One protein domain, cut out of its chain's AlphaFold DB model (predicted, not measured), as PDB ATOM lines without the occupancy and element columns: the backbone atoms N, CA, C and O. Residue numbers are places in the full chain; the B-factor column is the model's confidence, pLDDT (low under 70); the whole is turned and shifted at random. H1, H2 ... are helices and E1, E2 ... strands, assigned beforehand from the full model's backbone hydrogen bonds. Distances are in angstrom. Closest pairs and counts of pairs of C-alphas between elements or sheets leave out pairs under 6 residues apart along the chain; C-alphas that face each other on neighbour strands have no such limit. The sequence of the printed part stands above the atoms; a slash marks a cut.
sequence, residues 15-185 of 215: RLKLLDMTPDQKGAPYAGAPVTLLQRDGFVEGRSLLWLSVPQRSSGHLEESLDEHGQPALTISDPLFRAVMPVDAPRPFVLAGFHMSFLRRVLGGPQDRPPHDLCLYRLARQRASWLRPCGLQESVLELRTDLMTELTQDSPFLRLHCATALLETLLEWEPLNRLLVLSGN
ATOM      1  N   ARG A  15     -24.409  56.447  16.870       91.56
ATOM      2  CA  ARG A  15     -25.346  55.851  15.903       91.56
ATOM      3  C   ARG A  15     -26.238  54.829  16.596       91.56
ATOM      4  O   ARG A  15     -25.734  53.847  17.148       91.56
ATOM      5  N   LEU A  16     -27.540  55.039  16.495       94.06
ATOM      6  CA  LEU A  16     -28.578  54.130  16.952       94.06
ATOM      7  C   LEU A  16     -29.362  53.630  15.741       94.06
ATOM      8  O   LEU A  16     -29.713  54.412  14.859       94.06
ATOM      9  N   LYS A  17     -29.659  52.335  15.714       95.62
ATOM     10  CA  LYS A  17     -30.622  51.755  14.781       95.62
ATOM     11  C   LYS A  17     -31.763  51.156  15.592       95.62
ATOM     12  O   LYS A  17     -31.534  50.297  16.441       95.62
ATOM     13  N   LEU A  18     -32.970  51.664  15.368       97.19
ATOM     14  CA  LEU A  18     -34.195  51.139  15.961       97.19
ATOM     15  C   LEU A  18     -34.734  50.037  15.057       97.19
ATOM     16  O   LEU A  18     -34.838  50.240  13.848       97.19
ATOM     17  N   LEU A  19     -35.061  48.895  15.649       95.50
ATOM     18  CA  LEU A  19     -35.483  47.685  14.968       95.50
ATOM     19  C   LEU A  19     -36.811  47.189  15.536       95.50
ATOM     20  O   LEU A  19     -37.018  47.163  16.751       95.50
ATOM     21  N   ASP A  20     -37.660  46.713  14.642       92.88
ATOM     22  CA  ASP A  20     -38.759  45.810  14.947       92.88
ATOM     23  C   ASP A  20     -38.807  44.736  13.858       92.88
ATOM     24  O   ASP A  20     -38.417  44.966  12.712       92.88
ATOM     25  N   MET A  21     -39.240  43.540  14.221       89.94
ATOM     26  CA  MET A  21     -39.374  42.435  13.285       89.94
ATOM     27  C   MET A  21     -40.715  41.777  13.536       89.94
ATOM     28  O   MET A  21     -41.153  41.693  14.679       89.94
ATOM     29  N   THR A  22     -41.372  41.319  12.482       86.69
ATOM     30  CA  THR A  22     -42.662  40.644  12.594       86.69
ATOM     31  C   THR A  22     -42.705  39.473  11.626       86.69
ATOM     32  O   THR A  22     -42.286  39.642  10.477       86.69
ATOM     33  N   PRO A  23     -43.215  38.304  12.036       83.75
ATOM     34  CA  PRO A  23     -43.501  37.248  11.082       83.75
ATOM     35  C   PRO A  23     -44.685  37.677  10.209       83.75
ATOM     36  O   PRO A  23     -45.622  38.318  10.691       83.75
ATOM     37  N   ASP A  24     -44.660  37.325   8.925       82.00
ATOM     38  CA  ASP A  24     -45.768  37.655   8.018       82.00
ATOM     39  C   ASP A  24     -46.974  36.713   8.227       82.00
ATOM     40  O   ASP A  24     -48.078  36.982   7.753       82.00
ATOM     41  N   GLN A  25     -46.776  35.608   8.952       77.75
ATOM     42  CA  GLN A  25     -47.796  34.615   9.289       77.75
ATOM     43  C   GLN A  25     -47.759  34.290  10.785       77.75
ATOM     44  O   GLN A  25     -46.698  34.279  11.405       77.75
ATOM     45  N   LYS A  26     -48.925  33.999  11.373       72.75
ATOM     46  CA  LYS A  26     -49.016  33.525  12.761       72.75
ATOM     47  C   LYS A  26     -48.613  32.050  12.846       72.75
ATOM     48  O   LYS A  26     -49.039  31.263  12.005       72.75
ATOM     49  N   GLY A  27     -47.876  31.682  13.893       71.81
ATOM     50  CA  GLY A  27     -47.539  30.295  14.220       71.81
ATOM     51  C   GLY A  27     -46.093  30.107  14.677       71.81
ATOM     52  O   GLY A  27     -45.347  31.076  14.853       71.81
ATOM     53  N   ALA A  28     -45.717  28.839  14.852       76.00
ATOM     54  CA  ALA A  28     -44.361  28.438  15.200       76.00
ATOM     55  C   ALA A  28     -43.369  28.799  14.074       76.00
ATOM     56  O   ALA A  28     -43.714  28.688  12.891       76.00
ATOM     57  N   PRO A  29     -42.140  29.228  14.410       79.69
ATOM     58  CA  PRO A  29     -41.138  29.579  13.415       79.69
ATOM     59  C   PRO A  29     -40.575  28.332  12.727       79.69
ATOM     60  O   PRO A  29     -40.424  27.278  13.344       79.69
ATOM     61  N   TYR A  30     -40.225  28.465  11.450       84.44
ATOM     62  CA  TYR A  30     -39.604  27.411  10.649       84.44
ATOM     63  C   TYR A  30     -38.637  28.016   9.622       84.44
ATOM     64  O   TYR A  30     -38.743  29.196   9.276       84.44
ATOM     65  N   ALA A  31     -37.692  27.219   9.121       89.88
ATOM     66  CA  ALA A  31     -36.798  27.636   8.043       89.88
ATOM     67  C   ALA A  31     -37.593  27.997   6.777       89.88
ATOM     68  O   ALA A  31     -38.424  27.227   6.305       89.88
ATOM     69  N   GLY A  32     -37.341  29.178   6.220       90.50
ATOM     70  CA  GLY A  32     -38.090  29.740   5.097       90.50
ATOM     71  C   GLY A  32     -39.321  30.557   5.500       90.50
ATOM     72  O   GLY A  32     -39.945  31.156   4.624       90.50
ATOM     73  N   ALA A  33     -39.669  30.635   6.792       90.12
ATOM     74  CA  ALA A  33     -40.798  31.444   7.242       90.12
ATOM     75  C   ALA A  33     -40.582  32.930   6.889       90.12
ATOM     76  O   ALA A  33     -39.524  33.478   7.217       90.12
ATOM     77  N   PRO A  34     -41.555  33.595   6.238       92.00
ATOM     78  CA  PRO A  34     -41.422  34.986   5.825       92.00
ATOM     79  C   PRO A  34     -41.448  35.936   7.027       92.00
ATOM     80  O   PRO A  34     -42.291  35.819   7.923       92.00
ATOM     81  N   VAL A  35     -40.531  36.903   7.021       92.06
ATOM     82  CA  VAL A  35     -40.422  37.936   8.055       92.06
ATOM     83  C   VAL A  35     -40.265  39.318   7.434       92.06
ATOM     84  O   VAL A  35     -39.542  39.523   6.451       92.06
ATOM     85  N   THR A  36     -40.902  40.294   8.068       92.88
ATOM     86  CA  THR A  36     -40.737  41.713   7.774       92.88
ATOM     87  C   THR A  36     -39.825  42.343   8.827       92.88
ATOM     88  O   THR A  36     -40.069  42.238  10.028       92.88
ATOM     89  N   LEU A  37     -38.787  43.039   8.368       95.06
ATOM     90  CA  LEU A  37     -37.940  43.922   9.164       95.06
ATOM     91  C   LEU A  37     -38.420  45.365   8.996       95.06
ATOM     92  O   LEU A  37     -38.494  45.878   7.874       95.06
ATOM     93  N   LEU A  38     -38.679  46.036  10.113       95.62
ATOM     94  CA  LEU A  38     -38.858  47.479  10.186       95.62
ATOM     95  C   LEU A  38     -37.637  48.089  10.866       95.62
ATOM     96  O   LEU A  38     -37.216  47.638  11.931       95.62
ATOM     97  N   GLN A  39     -37.067  49.127  10.264       96.00
ATOM     98  CA  GLN A  39     -35.900  49.784  10.837       96.00
ATOM     99  C   GLN A  39     -35.879  51.289  10.613       96.00
ATOM    100  O   GLN A  39     -36.474  51.815   9.668       96.00
ATOM    101  N   ARG A  40     -35.152  51.986  11.484       96.38
ATOM    102  CA  ARG A  40     -34.887  53.417  11.349       96.38
ATOM    103  C   ARG A  40     -33.529  53.776  11.935       96.38
ATOM    104  O   ARG A  40     -33.206  53.365  13.049       96.38
ATOM    105  N   ASP A  41     -32.757  54.563  11.195       95.00
ATOM    106  CA  ASP A  41     -31.435  55.018  11.617       95.00
ATOM    107  C   ASP A  41     -31.508  56.399  12.273       95.00
ATOM    108  O   ASP A  41     -32.197  57.305  11.792       95.00
ATOM    109  N   GLY A  42     -30.756  56.581  13.356       94.75
ATOM    110  CA  GLY A  42     -30.675  57.837  14.091       94.75
ATOM    111  C   GLY A  42     -29.329  58.066  14.777       94.75
ATOM    112  O   GLY A  42     -28.465  57.188  14.849       94.75
ATOM    113  N   PHE A  43     -29.160  59.276  15.299       93.50
ATOM    114  CA  PHE A  43     -28.099  59.648  16.225       93.50
ATOM    115  C   PHE A  43     -28.692  60.017  17.574       93.50
ATOM    116  O   PHE A  43     -29.709  60.703  17.641       93.50
ATOM    117  N   VAL A  44     -28.011  59.612  18.642       91.50
ATOM    118  CA  VAL A  44     -28.347  60.032  20.000       91.50
ATOM    119  C   VAL A  44     -27.177  60.771  20.626       91.50
ATOM    120  O   VAL A  44     -26.046  60.283  20.611       91.50
ATOM    121  N   GLU A  45     -27.470  61.923  21.220       87.12
ATOM    122  CA  GLU A  45     -26.542  62.711  22.026       87.12
ATOM    123  C   GLU A  45     -27.154  63.000  23.397       87.12
ATOM    124  O   GLU A  45     -28.063  63.818  23.543       87.12
ATOM    125  N   GLY A  46     -26.675  62.303  24.430       83.75
ATOM    126  CA  GLY A  46     -27.265  62.394  25.763       83.75
ATOM    127  C   GLY A  46     -28.720  61.919  25.759       83.75
ATOM    128  O   GLY A  46     -28.962  60.715  25.829       83.75
ATOM    129  N   ARG A  47     -29.657  62.871  25.704       89.12
ATOM    130  CA  ARG A  47     -31.116  62.656  25.648       89.12
ATOM    131  C   ARG A  47     -31.733  63.029  24.297       89.12
ATOM    132  O   ARG A  47     -32.892  62.729  24.051       89.12
ATOM    133  N   SER A  48     -30.983  63.706  23.434       89.06
ATOM    134  CA  SER A  48     -31.479  64.181  22.147       89.06
ATOM    135  C   SER A  48     -31.369  63.079  21.104       89.06
ATOM    136  O   SER A  48     -30.297  62.500  20.936       89.06
ATOM    137  N   LEU A  49     -32.466  62.817  20.397       93.50
ATOM    138  CA  LEU A  49     -32.546  61.869  19.291       93.50
ATOM    139  C   LEU A  49     -32.768  62.633  17.985       93.50
ATOM    140  O   LEU A  49     -33.671  63.459  17.884       93.50
ATOM    141  N   LEU A  50     -31.942  62.342  16.983       94.06
ATOM    142  CA  LEU A  50     -32.079  62.857  15.626       94.06
ATOM    143  C   LEU A  50     -32.227  61.686  14.659       94.06
ATOM    144  O   LEU A  50     -31.315  60.874  14.513       94.06
ATOM    145  N   TRP A  51     -33.355  61.622  13.961       94.88
ATOM    146  CA  TRP A  51     -33.580  60.621  12.925       94.88
ATOM    147  C   TRP A  51     -32.849  60.996  11.632       94.88
ATOM    148  O   TRP A  51     -33.013  62.096  11.112       94.88
ATOM    149  N   LEU A  52     -32.049  60.066  11.111       90.69
ATOM    150  CA  LEU A  52     -31.280  60.224   9.870       90.69
ATOM    151  C   LEU A  52     -32.027  59.713   8.645       90.69
ATOM    152  O   LEU A  52     -31.707  60.082   7.517       90.69
ATOM    153  N   SER A  53     -32.987  58.822   8.870       90.56
ATOM    154  CA  SER A  53     -33.769  58.197   7.822       90.56
ATOM    155  C   SER A  53     -35.259  58.265   8.139       90.56
ATOM    156  O   SER A  53     -35.698  58.336   9.298       90.56
ATOM    157  N   VAL A  54     -36.053  58.178   7.078       93.88
ATOM    158  CA  VAL A  54     -37.442  57.733   7.192       93.88
ATOM    159  C   VAL A  54     -37.478  56.261   7.640       93.88
ATOM    160  O   VAL A  54     -36.475  55.554   7.471       93.88
ATOM    161  N   PRO A  55     -38.595  55.790   8.222       95.31
ATOM    162  CA  PRO A  55     -38.833  54.367   8.438       95.31
ATOM    163  C   PRO A  55     -38.601  53.556   7.161       95.31
ATOM    164  O   PRO A  55     -39.050  53.934   6.079       95.31
ATOM    165  N   GLN A  56     -37.899  52.438   7.294       95.69
ATOM    166  CA  GLN A  56     -37.639  51.504   6.208       95.69
ATOM    167  C   GLN A  56     -38.283  50.160   6.513       95.69
ATOM    168  O   GLN A  56     -38.320  49.718   7.662       95.69
ATOM    169  N   ARG A  57     -38.764  49.508   5.456       95.31
ATOM    170  CA  ARG A  57     -39.317  48.159   5.492       95.31
ATOM    171  C   ARG A  57     -38.522  47.275   4.547       95.31
ATOM    172  O   ARG A  57     -38.233  47.671   3.418       95.31
ATOM    173  N   SER A  58     -38.190  46.079   4.997       95.19
ATOM    174  CA  SER A  58     -37.520  45.065   4.189       95.19
ATOM    175  C   SER A  58     -38.150  43.709   4.463       95.19
ATOM    176  O   SER A  58     -38.512  43.414   5.598       95.19
ATOM    177  N   SER A  59     -38.298  42.900   3.422       94.44
ATOM    178  CA  SER A  59     -38.852  41.549   3.520       94.44
ATOM    179  C   SER A  59     -37.742  40.529   3.321       94.44
ATOM    180  O   SER A  59     -36.821  40.747   2.532       94.44
ATOM    181  N   GLY A  60     -37.838  39.419   4.038       95.06
ATOM    182  CA  GLY A  60     -36.934  38.286   3.926       95.06
ATOM    183  C   GLY A  60     -37.546  37.068   4.596       95.06
ATOM    184  O   GLY A  60     -38.767  36.949   4.676       95.06
ATOM    185  N   HIS A  61     -36.705  36.156   5.059       94.06
ATOM    186  CA  HIS A  61     -37.150  34.915   5.683       94.06
ATOM    187  C   HIS A  61     -36.198  34.481   6.797       94.06
ATOM    188  O   HIS A  61     -35.120  35.061   6.958       94.06
ATOM    189  N   LEU A  62     -36.620  33.491   7.577       92.19
ATOM    190  CA  LEU A  62     -35.762  32.792   8.528       92.19
ATOM    191  C   LEU A  62     -34.925  31.722   7.817       92.19
ATOM    192  O   LEU A  62     -35.418  31.027   6.934       92.19
ATOM    193  N   GLU A  63     -33.687  31.552   8.243       92.00
ATOM    194  CA  GLU A  63     -32.731  30.549   7.793       92.00
ATOM    195  C   GLU A  63     -32.253  29.739   9.002       92.00
ATOM    196  O   GLU A  63     -32.131  30.266  10.111       92.00
ATOM    197  N   GLU A  64     -31.977  28.454   8.789       89.75
ATOM    198  CA  GLU A  64     -31.279  27.629   9.773       89.75
ATOM    199  C   GLU A  64     -29.792  27.993   9.798       89.75
ATOM    200  O   GLU A  64     -29.110  27.994   8.773       89.75
ATOM    201  N   SER A  65     -29.284  28.286  10.988       85.81
ATOM    202  CA  SER A  65     -27.875  28.549  11.252       85.81
ATOM    203  C   SER A  65     -27.451  27.920  12.580       85.81
ATOM    204  O   SER A  65     -28.191  27.137  13.177       85.81
ATOM    205  N   LEU A  66     -26.230  28.219  13.024       82.38
ATOM    206  CA  LEU A  66     -25.733  27.817  14.334       82.38
ATOM    207  C   LEU A  66     -25.607  29.049  15.231       82.38
ATOM    208  O   LEU A  66     -25.113  30.090  14.791       82.38
ATOM    209  N   ASP A  67     -26.024  28.923  16.487       79.06
ATOM    210  CA  ASP A  67     -25.766  29.939  17.502       79.06
ATOM    211  C   ASP A  67     -24.287  29.960  17.941       79.06
ATOM    212  O   ASP A  67     -23.430  29.219  17.450       79.06
ATOM    213  N   GLU A  68     -23.971  30.822  18.907       72.50
ATOM    214  CA  GLU A  68     -22.627  30.952  19.484       72.50
ATOM    215  C   GLU A  68     -22.129  29.702  20.233       72.50
ATOM    216  O   GLU A  68     -20.938  29.582  20.520       72.50
ATOM    217  N   HIS A  69     -23.023  28.756  20.525       78.88
ATOM    218  CA  HIS A  69     -22.736  27.469  21.150       78.88
ATOM    219  C   HIS A  69     -22.758  26.305  20.146       78.88
ATOM    220  O   HIS A  69     -22.639  25.142  20.548       78.88
ATOM    221  N   GLY A  70     -22.894  26.592  18.848       76.69
ATOM    222  CA  GLY A  70     -22.966  25.580  17.801       76.69
ATOM    223  C   GLY A  70     -24.283  24.799  17.786       76.69
ATOM    224  O   GLY A  70     -24.317  23.705  17.225       76.69
ATOM    225  N   GLN A  71     -25.343  25.306  18.421       81.31
ATOM    226  CA  GLN A  71     -26.675  24.700  18.397       81.31
ATOM    227  C   GLN A  71     -27.496  25.231  17.217       81.31
ATOM    228  O   GLN A  71     -27.336  26.398  16.855       81.31
ATOM    229  N   PRO A  72     -28.395  24.417  16.632       82.12
ATOM    230  CA  PRO A  72     -29.318  24.880  15.603       82.12
ATOM    231  C   PRO A  72     -30.125  26.099  16.062       82.12
ATOM    232  O   PRO A  72     -30.771  26.085  17.111       82.12
ATOM    233  N   ALA A  73     -30.093  27.146  15.246       84.50
ATOM    234  CA  ALA A  73     -30.742  28.425  15.469       84.50
ATOM    235  C   ALA A  73     -31.538  28.833  14.222       84.50
ATOM    236  O   ALA A  73     -31.133  28.539  13.102       84.50
ATOM    237  N   LEU A  74     -32.647  29.552  14.402       88.00
ATOM    238  CA  LEU A  74     -33.296  30.277  13.310       88.00
ATOM    239  C   LEU A  74     -32.842  31.729  13.358       88.00
ATOM    240  O   LEU A  74     -33.101  32.442  14.331       88.00
ATOM    241  N   THR A  75     -32.180  32.160  12.294       90.50
ATOM    242  CA  THR A  75     -31.721  33.537  12.110       90.50
ATOM    243  C   THR A  75     -32.359  34.149  10.878       90.50
ATOM    244  O   THR A  75     -32.901  33.449  10.036       90.50
ATOM    245  N   ILE A  76     -32.323  35.465  10.739       92.00
ATOM    246  CA  ILE A  76     -32.766  36.106   9.503       92.00
ATOM    247  C   ILE A  76     -31.833  35.818   8.335       92.00
ATOM    248  O   ILE A  76     -30.625  35.671   8.507       92.00
ATOM    249  N   SER A  77     -32.409  35.878   7.138       93.31
ATOM    250  CA  SER A  77     -31.667  35.819   5.888       93.31
ATOM    251  C   SER A  77     -30.580  36.889   5.779       93.31
ATOM    252  O   SER A  77     -30.750  38.034   6.221       93.31
ATOM    253  N   ASP A  78     -29.501  36.527   5.095       91.38
ATOM    254  CA  ASP A  78     -28.326  37.363   4.831       91.38
ATOM    255  C   ASP A  78     -28.659  38.798   4.348       91.38
ATOM    256  O   ASP A  78     -28.066  39.764   4.846       91.38
ATOM    257  N   PRO A  79     -29.627  39.010   3.425       92.69
ATOM    258  CA  PRO A  79     -30.030  40.354   3.003       92.69
ATOM    259  C   PRO A  79     -30.603  41.215   4.135       92.69
ATOM    260  O   PRO A  79     -30.280  42.401   4.223       92.69
ATOM    261  N   LEU A  80     -31.420  40.635   5.024       94.12
ATOM    262  CA  LEU A  80     -31.957  41.354   6.181       94.12
ATOM    263  C   LEU A  80     -30.855  41.647   7.201       94.12
ATOM    264  O   LEU A  80     -30.807  42.751   7.744       94.12
ATOM    265  N   PHE A  81     -29.932  40.704   7.419       92.19
ATOM    266  CA  PHE A  81     -28.782  40.942   8.289       92.19
ATOM    267  C   PHE A  81     -27.941  42.114   7.780       92.19
ATOM    268  O   PHE A  81     -27.624  43.019   8.549       92.19
ATOM    269  N   ARG A  82     -27.652  42.170   6.475       91.06
ATOM    270  CA  ARG A  82     -26.910  43.284   5.854       91.06
ATOM    271  C   ARG A  82     -27.666  44.611   5.897       91.06
ATOM    272  O   ARG A  82     -27.027  45.659   5.931       91.06
ATOM    273  N   ALA A  83     -28.999  44.590   5.930       91.81
ATOM    274  CA  ALA A  83     -29.798  45.800   6.122       91.81
ATOM    275  C   ALA A  83     -29.612  46.397   7.533       91.81
ATOM    276  O   ALA A  83     -29.572  47.622   7.688       91.81
ATOM    277  N   VAL A  84     -29.443  45.541   8.547       91.81
ATOM    278  CA  VAL A  84     -29.182  45.945   9.940       91.81
ATOM    279  C   VAL A  84     -27.701  46.256  10.175       91.81
ATOM    280  O   VAL A  84     -27.362  47.245  10.826       91.81
ATOM    281  N   MET A  85     -26.815  45.431   9.626       89.38
ATOM    282  CA  MET A  85     -25.363  45.476   9.786       89.38
ATOM    283  C   MET A  85     -24.693  45.629   8.412       89.38
ATOM    284  O   MET A  85     -24.165  44.655   7.868       89.38
ATOM    285  N   PRO A  86     -24.703  46.840   7.827       84.50
ATOM    286  CA  PRO A  86     -24.145  47.063   6.499       84.50
ATOM    287  C   PRO A  86     -22.629  46.841   6.476       84.50
ATOM    288  O   PRO A  86     -21.918  47.177   7.426       84.50
ATOM    289  N   VAL A  87     -22.135  46.288   5.366       82.25
ATOM    290  CA  VAL A  87     -20.698  46.055   5.136       82.25
ATOM    291  C   VAL A  87     -19.988  47.364   4.783       82.25
ATOM    292  O   VAL A  87     -18.937  47.662   5.343       82.25
ATOM    293  N   ASP A  88     -20.616  48.178   3.931       83.31
ATOM    294  CA  ASP A  88     -20.018  49.382   3.337       83.31
ATOM    295  C   ASP A  88     -20.462  50.690   4.014       83.31
ATOM    296  O   ASP A  88     -20.303  51.781   3.465       83.31
ATOM    297  N   ALA A  89     -21.038  50.608   5.216       80.19
ATOM    298  CA  ALA A  89     -21.451  51.776   5.984       80.19
ATOM    299  C   ALA A  89     -21.064  51.644   7.464       80.19
ATOM    300  O   ALA A  89     -20.877  50.532   7.964       80.19
ATOM    301  N   PRO A  90     -20.945  52.765   8.203       81.62
ATOM    302  CA  PRO A  90     -20.623  52.705   9.620       81.62
ATOM    303  C   PRO A  90     -21.688  51.915  10.382       81.62
ATOM    304  O   PRO A  90     -22.875  52.254  10.341       81.62
ATOM    305  N   ARG A  91     -21.242  50.875  11.093       84.81
ATOM    306  CA  ARG A  91     -22.111  50.011  11.896       84.81
ATOM    307  C   ARG A  91     -22.844  50.828  12.966       84.81
ATOM    308  O   ARG A  91     -22.265  51.784  13.501       84.81
ATOM    309  N   PRO A  92     -24.093  50.466  13.310       88.62
ATOM    310  CA  PRO A  92     -24.731  51.033  14.484       88.62
ATOM    311  C   PRO A  92     -23.886  50.706  15.717       88.62
ATOM    312  O   PRO A  92     -23.307  49.626  15.827       88.62
ATOM    313  N   PHE A  93     -23.799  51.654  16.642       89.62
ATOM    314  CA  PHE A  93     -23.177  51.410  17.940       89.62
ATOM    315  C   PHE A  93     -24.210  50.893  18.945       89.62
ATOM    316  O   PHE A  93     -23.855  50.181  19.880       89.62
ATOM    317  N   VAL A  94     -25.487  51.223  18.728       91.81
ATOM    318  CA  VAL A  94     -26.627  50.758  19.520       91.81
ATOM    319  C   VAL A  94     -27.680  50.151  18.606       91.81
ATOM    320  O   VAL A  94     -28.095  50.795  17.640       91.81
ATOM    321  N   LEU A  95     -28.140  48.949  18.945       94.06
ATOM    322  CA  LEU A  95     -29.391  48.402  18.431       94.06
ATOM    323  C   LEU A  95     -30.463  48.581  19.494       94.06
ATOM    324  O   LEU A  95     -30.295  48.149  20.632       94.06
ATOM    325  N   ALA A  96     -31.554  49.235  19.129       95.38
ATOM    326  CA  ALA A  96     -32.700  49.419  19.999       95.38
ATOM    327  C   ALA A  96     -33.892  48.641  19.460       95.38
ATOM    328  O   ALA A  96     -34.101  48.576  18.254       95.38
ATOM    329  N   GLY A  97     -34.700  48.096  20.357       94.56
ATOM    330  CA  GLY A  97     -35.917  47.383  19.995       94.56
ATOM    331  C   GLY A  97     -36.695  46.990  21.238       94.56
ATOM    332  O   GLY A  97     -36.148  46.964  22.347       94.56
ATOM    333  N   PHE A  98     -37.986  46.707  21.070       91.50
ATOM    334  CA  PHE A  98     -38.853  46.424  22.210       91.50
ATOM    335  C   PHE A  98     -38.382  45.181  22.976       91.50
ATOM    336  O   PHE A  98     -38.099  45.275  24.169       91.50
ATOM    337  N   HIS A  99     -38.131  44.080  22.260       85.31
ATOM    338  CA  HIS A  99     -37.535  42.854  22.797       85.31
ATOM    339  C   HIS A  99     -36.151  42.577  22.225       85.31
ATOM    340  O   HIS A  99     -35.940  41.581  21.533       85.31
ATOM    341  N   MET A 100     -35.171  43.421  22.552       87.31
ATOM    342  CA  MET A 100     -33.824  43.259  21.994       87.31
ATOM    343  C   MET A 100     -33.179  41.902  22.296       87.31
ATOM    344  O   MET A 100     -32.493  41.378  21.438       87.31
ATOM    345  N   SER A 101     -33.443  41.260  23.438       78.50
ATOM    346  CA  SER A 101     -32.906  39.910  23.706       78.50
ATOM    347  C   SER A 101     -33.483  38.824  22.788       78.50
ATOM    348  O   SER A 101     -32.855  37.794  22.564       78.50
ATOM    349  N   PHE A 102     -34.699  39.021  22.281       79.81
ATOM    350  CA  PHE A 102     -35.279  38.155  21.261       79.81
ATOM    351  C   PHE A 102     -34.719  38.520  19.885       79.81
ATOM    352  O   PHE A 102     -34.148  37.667  19.214       79.81
ATOM    353  N   LEU A 103     -34.800  39.802  19.515       86.44
ATOM    354  CA  LEU A 103     -34.327  40.292  18.221       86.44
ATOM    355  C   LEU A 103     -32.848  39.962  18.010       86.44
ATOM    356  O   LEU A 103     -32.476  39.554  16.923       86.44
ATOM    357  N   ARG A 104     -32.012  40.058  19.047       84.00
ATOM    358  CA  ARG A 104     -30.587  39.723  18.976       84.00
ATOM    359  C   ARG A 104     -30.340  38.262  18.608       84.00
ATOM    360  O   ARG A 104     -29.455  38.002  17.802       84.00
ATOM    361  N   ARG A 105     -31.137  37.332  19.147       80.12
ATOM    362  CA  ARG A 105     -31.055  35.903  18.798       80.12
ATOM    363  C   ARG A 105     -31.431  35.672  17.337       80.12
ATOM    364  O   ARG A 105     -30.688  35.014  16.626       80.12
ATOM    365  N   VAL A 106     -32.525  36.282  16.884       85.62
ATOM    366  CA  VAL A 106     -33.011  36.142  15.500       85.62
ATOM    367  C   VAL A 106     -32.113  36.870  14.491       85.62
ATOM    368  O   VAL A 106     -31.961  36.427  13.360       85.62
ATOM    369  N   LEU A 107     -31.470  37.974  14.874       87.69
ATOM    370  CA  LEU A 107     -30.462  38.643  14.045       87.69
ATOM    371  C   LEU A 107     -29.222  37.764  13.837       87.69
ATOM    372  O   LEU A 107     -28.607  37.835  12.778       87.69
ATOM    373  N   GLY A 108     -28.846  36.972  14.844       77.94
ATOM    374  CA  GLY A 108     -27.603  36.210  14.851       77.94
ATOM    375  C   GLY A 108     -26.336  37.077  14.950       77.94
ATOM    376  O   GLY A 108     -26.373  38.302  15.134       77.94
ATOM    377  N   GLY A 109     -25.184  36.415  14.821       72.12
ATOM    378  CA  GLY A 109     -23.857  37.036  14.780       72.12
ATOM    379  C   GLY A 109     -23.154  37.193  16.143       72.12
ATOM    380  O   GLY A 109     -23.771  37.052  17.196       72.12
ATOM    381  N   PRO A 110     -21.840  37.495  16.140       63.69
ATOM    382  CA  PRO A 110     -20.997  37.479  17.340       63.69
ATOM    383  C   PRO A 110     -21.375  38.568  18.357       63.69
ATOM    384  O   PRO A 110     -21.678  39.702  17.972       63.69
ATOM    385  N   GLN A 111     -21.305  38.235  19.653       63.84
ATOM    386  CA  GLN A 111     -21.640  39.121  20.782       63.84
ATOM    387  C   GLN A 111     -20.457  39.933  21.330       63.84
ATOM    388  O   GLN A 111     -20.654  40.886  22.081       63.84
ATOM    389  N   ASP A 112     -19.228  39.608  20.929       60.03
ATOM    390  CA  ASP A 112     -18.016  40.123  21.584       60.03
ATOM    391  C   ASP A 112     -17.706  41.601  21.296       60.03
ATOM    392  O   ASP A 112     -16.736  42.162  21.817       60.03
ATOM    393  N   ARG A 113     -18.478  42.249  20.419       66.12
ATOM    394  CA  ARG A 113     -18.269  43.642  20.004       66.12
ATOM    395  C   ARG A 113     -19.601  44.359  19.792       66.12
ATOM    396  O   ARG A 113     -20.603  43.692  19.545       66.12
ATOM    397  N   PRO A 114     -19.598  45.710  19.828       70.25
ATOM    398  CA  PRO A 114     -20.754  46.508  19.450       70.25
ATOM    399  C   PRO A 114     -21.396  46.013  18.146       70.25
ATOM    400  O   PRO A 114     -20.680  45.576  17.232       70.25
ATOM    401  N   PRO A 115     -22.728  46.124  18.036       85.62
ATOM    402  CA  PRO A 115     -23.583  47.066  18.771       85.62
ATOM    403  C   PRO A 115     -23.999  46.640  20.191       85.62
ATOM    404  O   PRO A 115     -24.100  45.460  20.497       85.62
ATOM    405  N   HIS A 116     -24.265  47.627  21.053       87.88
ATOM    406  CA  HIS A 116     -24.897  47.423  22.359       87.88
ATOM    407  C   HIS A 116     -26.421  47.319  22.226       87.88
ATOM    408  O   HIS A 116     -27.034  48.115  21.511       87.88
ATOM    409  N   ASP A 117     -27.034  46.403  22.975       89.31
ATOM    410  CA  ASP A 117     -28.477  46.166  22.933       89.31
ATOM    411  C   ASP A 117     -29.251  47.052  23.926       89.31
ATOM    412  O   ASP A 117     -29.089  46.976  25.151       89.31
ATOM    413  N   LEU A 118     -30.160  47.866  23.395       93.00
ATOM    414  CA  LEU A 118     -31.088  48.712  24.139       93.00
ATOM    415  C   LEU A 118     -32.504  48.122  24.094       93.00
ATOM    416  O   LEU A 118     -33.252  48.306  23.137       93.00
ATOM    417  N   CYS A 119     -32.886  47.417  25.153       93.19
ATOM    418  CA  CYS A 119     -34.162  46.727  25.264       93.19
ATOM    419  C   CYS A 119     -35.224  47.639  25.885       93.19
ATOM    420  O   CYS A 119     -35.257  47.832  27.104       93.19
ATOM    421  N   LEU A 120     -36.100  48.198  25.045       94.75
ATOM    422  CA  LEU A 120     -37.073  49.209  25.469       94.75
ATOM    423  C   LEU A 120     -38.084  48.647  26.471       94.75
ATOM    424  O   LEU A 120     -38.414  49.325  27.440       94.75
ATOM    425  N   TYR A 121     -38.501  47.388  26.305       90.75
ATOM    426  CA  TYR A 121     -39.399  46.729  27.250       90.75
ATOM    427  C   TYR A 121     -38.807  46.684  28.663       90.75
ATOM    428  O   TYR A 121     -39.455  47.072  29.634       90.75
ATOM    429  N   ARG A 122     -37.539  46.266  28.794       89.44
ATOM    430  CA  ARG A 122     -36.881  46.178  30.109       89.44
ATOM    431  C   ARG A 122     -36.804  47.539  30.785       89.44
ATOM    432  O   ARG A 122     -37.023  47.647  31.988       89.44
ATOM    433  N   LEU A 123     -36.516  48.570  30.000       92.56
ATOM    434  CA  LEU A 123     -36.419  49.939  30.484       92.56
ATOM    435  C   LEU A 123     -37.773  50.494  30.915       92.56
ATOM    436  O   LEU A 123     -37.861  51.051  32.007       92.56
ATOM    437  N   ALA A 124     -38.822  50.277  30.121       91.56
ATOM    438  CA  ALA A 124     -40.187  50.657  30.469       91.56
ATOM    439  C   ALA A 124     -40.615  49.994  31.787       91.56
ATOM    440  O   ALA A 124     -41.031  50.683  32.714       91.56
ATOM    441  N   ARG A 125     -40.387  48.682  31.932       88.56
ATOM    442  CA  ARG A 125     -40.675  47.923  33.164       88.56
ATOM    443  C   ARG A 125     -39.945  48.464  34.395       88.56
ATOM    444  O   ARG A 125     -40.509  48.481  35.484       88.56
ATOM    445  N   GLN A 126     -38.687  48.872  34.241       87.38
ATOM    446  CA  GLN A 126     -37.879  49.376  35.355       87.38
ATOM    447  C   GLN A 126     -38.219  50.816  35.733       87.38
ATOM    448  O   GLN A 126     -38.118  51.180  36.903       87.38
ATOM    449  N   ARG A 127     -38.559  51.654  34.751       89.38
ATOM    450  CA  ARG A 127     -38.782  53.090  34.960       89.38
ATOM    451  C   ARG A 127     -40.230  53.448  35.241       89.38
ATOM    452  O   ARG A 127     -40.470  54.385  35.993       89.38
ATOM    453  N   ALA A 128     -41.157  52.664  34.720       88.38
ATOM    454  CA  ALA A 128     -42.576  52.776  34.983       88.38
ATOM    455  C   ALA A 128     -43.059  51.490  35.661       88.38
ATOM    456  O   ALA A 128     -43.729  50.648  35.068       88.38
ATOM    457  N   SER A 129     -42.688  51.326  36.935       84.50
ATOM    458  CA  SER A 129     -42.967  50.108  37.712       84.50
ATOM    459  C   SER A 129     -44.460  49.816  37.899       84.50
ATOM    460  O   SER A 129     -44.816  48.702  38.276       84.50
ATOM    461  N   TRP A 130     -45.322  50.811  37.672       84.94
ATOM    462  CA  TRP A 130     -46.779  50.679  37.700       84.94
ATOM    463  C   TRP A 130     -47.358  50.061  36.427       84.94
ATOM    464  O   TRP A 130     -48.481  49.559  36.475       84.94
ATOM    465  N   LEU A 131     -46.625  50.082  35.305       84.50
ATOM    466  CA  LEU A 131     -47.050  49.363  34.110       84.50
ATOM    467  C   LEU A 131     -47.209  47.895  34.482       84.50
ATOM    468  O   LEU A 131     -46.452  47.358  35.294       84.50
ATOM    469  N   ARG A 132     -48.190  47.220  33.898       81.44
ATOM    470  CA  ARG A 132     -48.241  45.758  33.945       81.44
ATOM    471  C   ARG A 132     -47.296  45.206  32.873       81.44
ATOM    472  O   ARG A 132     -46.782  45.968  32.056       81.44
ATOM    473  N   PRO A 133     -46.953  43.913  32.897       79.81
ATOM    474  CA  PRO A 133     -46.406  43.285  31.707       79.81
ATOM    475  C   PRO A 133     -47.448  43.420  30.590       79.81
ATOM    476  O   PRO A 133     -48.528  42.855  30.719       79.81
ATOM    477  N   CYS A 134     -47.125  44.180  29.549       80.94
ATOM    478  CA  CYS A 134     -47.940  44.381  28.351       80.94
ATOM    479  C   CYS A 134     -47.033  44.498  27.118       80.94
ATOM    480  O   CYS A 134     -45.804  44.610  27.245       80.94
ATOM    481  N   GLY A 135     -47.637  44.418  25.937       85.25
ATOM    482  CA  GLY A 135     -46.978  44.558  24.648       85.25
ATOM    483  C   GLY A 135     -46.560  45.996  24.339       85.25
ATOM    484  O   GLY A 135     -46.801  46.940  25.102       85.25
ATOM    485  N   LEU A 136     -45.907  46.170  23.191       89.94
ATOM    486  CA  LEU A 136     -45.330  47.448  22.772       89.94
ATOM    487  C   LEU A 136     -46.356  48.585  22.692       89.94
ATOM    488  O   LEU A 136     -46.113  49.669  23.218       89.94
ATOM    489  N   GLN A 137     -47.478  48.361  22.008       89.06
ATOM    490  CA  GLN A 137     -48.462  49.417  21.764       89.06
ATOM    491  C   GLN A 137     -49.134  49.858  23.066       89.06
ATOM    492  O   GLN A 137     -49.219  51.055  23.330       89.06
ATOM    493  N   GLU A 138     -49.530  48.909  23.912       88.38
ATOM    494  CA  GLU A 138     -50.122  49.199  25.219       88.38
ATOM    495  C   GLU A 138     -49.151  49.942  26.133       88.38
ATOM    496  O   GLU A 138     -49.517  50.947  26.739       88.38
ATOM    497  N   SER A 139     -47.883  49.508  26.165       90.19
ATOM    498  CA  SER A 139     -46.831  50.196  26.922       90.19
ATOM    499  C   SER A 139     -46.733  51.673  26.539       90.19
ATOM    500  O   SER A 139     -46.527  52.523  27.401       90.19
ATOM    501  N   VAL A 140     -46.872  51.993  25.250       92.31
ATOM    502  CA  VAL A 140     -46.813  53.378  24.771       92.31
ATOM    503  C   VAL A 140     -48.088  54.136  25.103       92.31
ATOM    504  O   VAL A 140     -47.989  55.258  25.583       92.31
ATOM    505  N   LEU A 141     -49.268  53.548  24.898       90.81
ATOM    506  CA  LEU A 141     -50.545  54.211  25.185       90.81
ATOM    507  C   LEU A 141     -50.697  54.570  26.670       90.81
ATOM    508  O   LEU A 141     -51.215  55.638  26.988       90.81
ATOM    509  N   GLU A 142     -50.182  53.731  27.569       90.25
ATOM    510  CA  GLU A 142     -50.148  54.002  29.012       90.25
ATOM    511  C   GLU A 142     -49.159  55.120  29.393       90.25
ATOM    512  O   GLU A 142     -49.363  55.836  30.373       90.25
ATOM    513  N   LEU A 143     -48.073  55.291  28.632       91.19
ATOM    514  CA  LEU A 143     -47.043  56.304  28.904       91.19
ATOM    515  C   LEU A 143     -47.271  57.635  28.173       91.19
ATOM    516  O   LEU A 143     -46.813  58.675  28.646       91.19
ATOM    517  N   ARG A 144     -47.935  57.603  27.017       90.12
ATOM    518  CA  ARG A 144     -48.101  58.709  26.062       90.12
ATOM    519  C   ARG A 144     -49.529  58.744  25.534       90.12
ATOM    520  O   ARG A 144     -49.807  58.454  24.369       90.12
ATOM    521  N   THR A 145     -50.450  59.120  26.416       85.75
ATOM    522  CA  THR A 145     -51.881  59.239  26.095       85.75
ATOM    523  C   THR A 145     -52.164  60.311  25.038       85.75
ATOM    524  O   THR A 145     -53.167  60.230  24.330       85.75
ATOM    525  N   ASP A 146     -51.258  61.277  24.874       89.31
ATOM    526  CA  ASP A 146     -51.297  62.306  23.836       89.31
ATOM    527  C   ASP A 146     -51.171  61.743  22.410       89.31
ATOM    528  O   ASP A 146     -51.657  62.364  21.469       89.31
ATOM    529  N   LEU A 147     -50.597  60.546  22.249       87.50
ATOM    530  CA  LEU A 147     -50.385  59.899  20.949       87.50
ATOM    531  C   LEU A 147     -51.486  58.892  20.576       87.50
ATOM    532  O   LEU A 147     -51.387  58.211  19.554       87.50
ATOM    533  N   MET A 148     -52.553  58.778  21.377       85.31
ATOM    534  CA  MET A 148     -53.580  57.742  21.212       85.31
ATOM    535  C   MET A 148     -54.216  57.734  19.815       85.31
ATOM    536  O   MET A 148     -54.399  56.669  19.232       85.31
ATOM    537  N   THR A 149     -54.520  58.902  19.247       82.25
ATOM    538  CA  THR A 149     -55.134  59.009  17.911       82.25
ATOM    539  C   THR A 149     -54.188  58.573  16.793       82.25
ATOM    540  O   THR A 149     -54.634  58.030  15.788       82.25
ATOM    541  N   GLU A 150     -52.888  58.811  16.941       82.06
ATOM    542  CA  GLU A 150     -51.876  58.484  15.930       82.06
ATOM    543  C   GLU A 150     -51.505  56.998  15.987       82.06
ATOM    544  O   GLU A 150     -51.350  56.348  14.957       82.06
ATOM    545  N   LEU A 151     -51.428  56.441  17.198       81.25
ATOM    546  CA  LEU A 151     -51.019  55.057  17.450       81.25
ATOM    547  C   LEU A 151     -52.175  54.051  17.428       81.25
ATOM    548  O   LEU A 151     -51.982  52.880  17.745       81.25
ATOM    549  N   THR A 152     -53.379  54.487  17.066       78.75
ATOM    550  CA  THR A 152     -54.530  53.607  16.798       78.75
ATOM    551  C   THR A 152     -54.899  53.570  15.317       78.75
ATOM    552  O   THR A 152     -55.767  52.793  14.920       78.75
ATOM    553  N   GLN A 153     -54.228  54.371  14.484       82.31
ATOM    554  CA  GLN A 153     -54.405  54.340  13.037       82.31
ATOM    555  C   GLN A 153     -53.719  53.120  12.428       82.31
ATOM    556  O   GLN A 153     -52.615  52.739  12.824       82.31
ATOM    557  N   ASP A 154     -54.369  52.538  11.423       83.94
ATOM    558  CA  ASP A 154     -53.800  51.430  10.669       83.94
ATOM    559  C   ASP A 154     -52.603  51.916   9.839       83.94
ATOM    560  O   ASP A 154     -52.714  52.830   9.016       83.94
ATOM    561  N   SER A 155     -51.431  51.336  10.092       87.50
ATOM    562  CA  SER A 155     -50.187  51.697   9.420       87.50
ATOM    563  C   SER A 155     -49.225  50.512   9.378       87.50
ATOM    564  O   SER A 155     -48.974  49.888  10.414       87.50
ATOM    565  N   PRO A 156     -48.560  50.255   8.233       88.06
ATOM    566  CA  PRO A 156     -47.541  49.210   8.136       88.06
ATOM    567  C   PRO A 156     -46.287  49.506   8.977       88.06
ATOM    568  O   PRO A 156     -45.442  48.630   9.133       88.06
ATOM    569  N   PHE A 157     -46.152  50.726   9.508       92.12
ATOM    570  CA  PHE A 157     -45.050  51.148  10.378       92.12
ATOM    571  C   PHE A 157     -45.484  51.382  11.828       92.12
ATOM    572  O   PHE A 157     -44.678  51.870  12.620       92.12
ATOM    573  N   LEU A 158     -46.725  51.035  12.196       91.12
ATOM    574  CA  LEU A 158     -47.292  51.329  13.516       91.12
ATOM    575  C   LEU A 158     -46.379  50.864  14.657       91.12
ATOM    576  O   LEU A 158     -46.060  51.642  15.551       91.12
ATOM    577  N   ARG A 159     -45.876  49.628  14.595       90.94
ATOM    578  CA  ARG A 159     -44.971  49.094  15.621       90.94
ATOM    579  C   ARG A 159     -43.667  49.878  15.730       90.94
ATOM    580  O   ARG A 159     -43.220  50.174  16.833       90.94
ATOM    581  N   LEU A 160     -43.080  50.279  14.603       93.81
ATOM    582  CA  LEU A 160     -41.868  51.095  14.610       93.81
ATOM    583  C   LEU A 160     -42.139  52.505  15.163       93.81
ATOM    584  O   LEU A 160     -41.281  53.065  15.848       93.81
ATOM    585  N   HIS A 161     -43.327  53.068  14.920       93.56
ATOM    586  CA  HIS A 161     -43.761  54.327  15.531       93.56
ATOM    587  C   HIS A 161     -43.954  54.188  17.045       93.56
ATOM    588  O   HIS A 161     -43.438  55.018  17.789       93.56
ATOM    589  N   CYS A 162     -44.583  53.111  17.520       94.06
ATOM    590  CA  CYS A 162     -44.674  52.817  18.952       94.06
ATOM    591  C   CYS A 162     -43.277  52.686  19.581       94.06
ATOM    592  O   CYS A 162     -42.985  53.310  20.598       94.06
ATOM    593  N   ALA A 163     -42.370  51.930  18.954       95.12
ATOM    594  CA  ALA A 163     -41.000  51.781  19.442       95.12
ATOM    595  C   ALA A 163     -40.232  53.118  19.446       95.12
ATOM    596  O   ALA A 163     -39.444  53.370  20.356       95.12
ATOM    597  N   THR A 164     -40.496  53.987  18.463       95.44
ATOM    598  CA  THR A 164     -39.951  55.351  18.393       95.44
ATOM    599  C   THR A 164     -40.439  56.189  19.572       95.44
ATOM    600  O   THR A 164     -39.612  56.702  20.321       95.44
ATOM    601  N   ALA A 165     -41.756  56.257  19.786       95.25
ATOM    602  CA  ALA A 165     -42.355  57.013  20.882       95.25
ATOM    603  C   ALA A 165     -41.859  56.523  22.251       95.25
ATOM    604  O   ALA A 165     -41.508  57.327  23.113       95.25
ATOM    605  N   LEU A 166     -41.749  55.201  22.434       95.81
ATOM    606  CA  LEU A 166     -41.212  54.626  23.664       95.81
ATOM    607  C   LEU A 166     -39.746  55.015  23.889       95.81
ATOM    608  O   LEU A 166     -39.372  55.379  25.002       95.81
ATOM    609  N   LEU A 167     -38.908  54.936  22.851       96.75
ATOM    610  CA  LEU A 167     -37.503  55.335  22.933       96.75
ATOM    611  C   LEU A 167     -37.362  56.821  23.289       96.75
ATOM    612  O   LEU A 167     -36.557  57.157  24.157       96.75
ATOM    613  N   GLU A 168     -38.141  57.692  22.650       95.38
ATOM    614  CA  GLU A 168     -38.143  59.134  22.916       95.38
ATOM    615  C   GLU A 168     -38.537  59.422  24.371       95.38
ATOM    616  O   GLU A 168     -37.786  60.083  25.087       95.38
ATOM    617  N   THR A 169     -39.618  58.814  24.865       95.56
ATOM    618  CA  THR A 169     -40.035  58.934  26.272       95.56
ATOM    619  C   THR A 169     -38.978  58.420  27.255       95.56
ATOM    620  O   THR A 169     -38.722  59.045  28.283       95.56
ATOM    621  N   LEU A 170     -38.296  57.313  26.950       95.25
ATOM    622  CA  LEU A 170     -37.210  56.810  27.800       95.25
ATOM    623  C   LEU A 170     -36.001  57.763  27.829       95.25
ATOM    624  O   LEU A 170     -35.372  57.923  28.881       95.25
ATOM    625  N   LEU A 171     -35.677  58.396  26.698       94.75
ATOM    626  CA  LEU A 171     -34.585  59.367  26.586       94.75
ATOM    627  C   LEU A 171     -34.895  60.690  27.299       94.75
ATOM    628  O   LEU A 171     -33.979  61.324  27.825       94.75
ATOM    629  N   GLU A 172     -36.165  61.087  27.397       94.25
ATOM    630  CA  GLU A 172     -36.581  62.228  28.223       94.25
ATOM    631  C   GLU A 172     -36.225  62.010  29.702       94.25
ATOM    632  O   GLU A 172     -35.765  62.934  30.388       94.25
ATOM    633  N   TRP A 173     -36.380  60.775  30.187       93.00
ATOM    634  CA  TRP A 173     -36.104  60.420  31.576       93.00
ATOM    635  C   TRP A 173     -34.604  60.355  31.872       93.00
ATOM    636  O   TRP A 173     -34.148  60.874  32.896       93.00
ATOM    637  N   GLU A 174     -33.812  59.724  31.004       91.38
ATOM    638  CA  GLU A 174     -32.399  59.447  31.268       91.38
ATOM    639  C   GLU A 174     -31.540  59.467  29.998       91.38
ATOM    640  O   GLU A 174     -31.995  59.077  28.926       91.38
ATOM    641  N   PRO A 175     -30.256  59.854  30.103       90.69
ATOM    642  CA  PRO A 175     -29.349  59.783  28.964       90.69
ATOM    643  C   PRO A 175     -29.085  58.334  28.526       90.69
ATOM    644  O   PRO A 175     -29.063  57.406  29.344       90.69
ATOM    645  N   LEU A 176     -28.789  58.158  27.236       90.50
ATOM    646  CA  LEU A 176     -28.588  56.858  26.583       90.50
ATOM    647  C   LEU A 176     -27.603  55.935  27.311       90.50
ATOM    648  O   LEU A 176     -27.856  54.740  27.438       90.50
ATOM    649  N   ASN A 177     -26.486  56.464  27.813       87.38
ATOM    650  CA  ASN A 177     -25.486  55.654  28.510       87.38
ATOM    651  C   ASN A 177     -26.052  54.975  29.765       87.38
ATOM    652  O   ASN A 177     -25.715  53.829  30.057       87.38
ATOM    653  N   ARG A 178     -26.947  55.651  30.492       88.25
ATOM    654  CA  ARG A 178     -27.619  55.075  31.657       88.25
ATOM    655  C   ARG A 178     -28.709  54.096  31.248       88.25
ATOM    656  O   ARG A 178     -28.847  53.062  31.897       88.25
ATOM    657  N   LEU A 179     -29.446  54.388  30.178       91.38
ATOM    658  CA  LEU A 179     -30.415  53.444  29.624       91.38
ATOM    659  C   LEU A 179     -29.731  52.143  29.181       91.38
ATOM    660  O   LEU A 179     -30.212  51.063  29.496       91.38
ATOM    661  N   LEU A 180     -28.562  52.213  28.545       88.69
ATOM    662  CA  LEU A 180     -27.830  51.015  28.125       88.69
ATOM    663  C   LEU A 180     -27.350  50.160  29.303       88.69
ATOM    664  O   LEU A 180     -27.452  48.938  29.242       88.69
ATOM    665  N   VAL A 181     -26.926  50.774  30.411       85.19
ATOM    666  CA  VAL A 181     -26.612  50.023  31.640       85.19
ATOM    667  C   VAL A 181     -27.853  49.324  32.202       85.19
ATOM    668  O   VAL A 181     -27.789  48.163  32.592       85.19
ATOM    669  N   LEU A 182     -28.998  50.006  32.218       85.56
ATOM    670  CA  LEU A 182     -30.248  49.472  32.769       85.56
ATOM    671  C   LEU A 182     -30.886  48.386  31.892       85.56
ATOM    672  O   LEU A 182     -31.526  47.467  32.404       85.56
ATOM    673  N   SER A 183     -30.659  48.454  30.580       84.19
ATOM    674  CA  SER A 183     -31.078  47.446  29.600       84.19
ATOM    675  C   SER A 183     -30.491  46.056  29.898       84.19
ATOM    676  O   SER A 183     -31.122  45.031  29.612       84.19
ATOM    677  N   GLY A 184     -29.315  46.005  30.536       73.19
ATOM    678  CA  GLY A 184     -28.658  44.760  30.939       73.19
ATOM    679  C   GLY A 184     -29.350  44.010  32.083       73.19
ATOM    680  O   GLY A 184     -29.123  42.814  32.244       73.19
ATOM    681  N   ASN A 185     -30.219  44.667  32.856       71.56
ATOM    682  CA  ASN A 185     -30.899  44.029  33.984       71.56
ATOM    683  C   ASN A 185     -32.029  43.098  33.516       71.56
ATOM    684  O   ASN A 185     -32.752  43.389  32.562       71.56
TER     685      ASN A 185
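This is residues 15 to 185 of the 215 residues of an uncharacterized protein of Gluconobacter oxydans (UniProt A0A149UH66). A strongly twisted sheet of seven strands runs through the domain, with the long helix H5 packed on one face, H1 on the opposite face, and the sheet curled round H2. H3 and H4 pack on H5 without being on the sheet, and H6 covers the edge strand E7 and also packs on H3. The printed part has 171 residues, with seven strands and six helices in the order E1 E2 E3 E4 E5 H1 E6 H2 E7 H3 H4 H5 H6. The sheet is branched and mixed, the class is mixed, helices and strands, and the whole is compact, with a radius of gyration of the C-alphas of 15.8 A and spans of 42 by 33 by 29 A.

E1, residues 15 to 23, begins at C-alpha 15 (-25.346, 55.851, 15.903) and is 26.4 A long. E2, residues 34 to 45, is 35.4 A long; E3 is residues 48 to 51. E4, residues 56 to 66, is 27.7 A long and bends by 64 degrees at residue 63. E5 is residues 72 to 76, H1 78 to 84, E6 94 to 97, H2 100 to 107, E7 116 to 119, H3 120 to 127 and H4 136 to 143. H5, residues 158 to 173, is 23.1 A long, and H6, residues 176 to 183, ends at C-alpha 183 (-31.078, 47.446, 29.600).

E1, E2 and E3 form a meander, each strand the antiparallel neighbour of the one before; N 18 and O 40 are 2.9 A apart, N 43 and O 50 2.8 A. E1 lies on one side of E2, E3 and E4 on the other side; N 37 and O 58 are 2.8 A apart. E4 and E5 are a hairpin, with N 63 and O 75 2.7 A apart. E6 is parallel to E1, with N 19 and O 96 2.8 A apart. E6, H2 and E7 form a strand-helix-strand unit, two parallel neighbour strands with a helix between, its crossover right-handed; N 118 and O 95 are 2.8 A apart. The closest C-alphas of H2 and E5, Val 106 and Thr 75, are 4.5 A apart. H1 is on the sheet at a height of 6.8 A, H5 on the opposite face at 8.1 A. H5 touches H4, closest C-alphas Cys 162 and Gln 137, 5.8 A. With residues 163 to 170 alone it touches H3, closest C-alphas Leu 167 and Leu 120, 6.6 A. H6 touches H3, about perpendicular at 89 degrees, closest C-alphas Ser 183 and Leu 123, 6.0 A. Every O i to N i+4 pair is within hydrogen-bond range in H1, H3, H4, H5 and H6, and 3 of 4 in H2.

The C-alphas farthest apart, Gly 70 and Asp 146, are 46.8 A apart. The printed part has no cut, and the link H4 to H5 is long. Mean pLDDT of the printed part is 87.8; residues 110 to 113 are under 70.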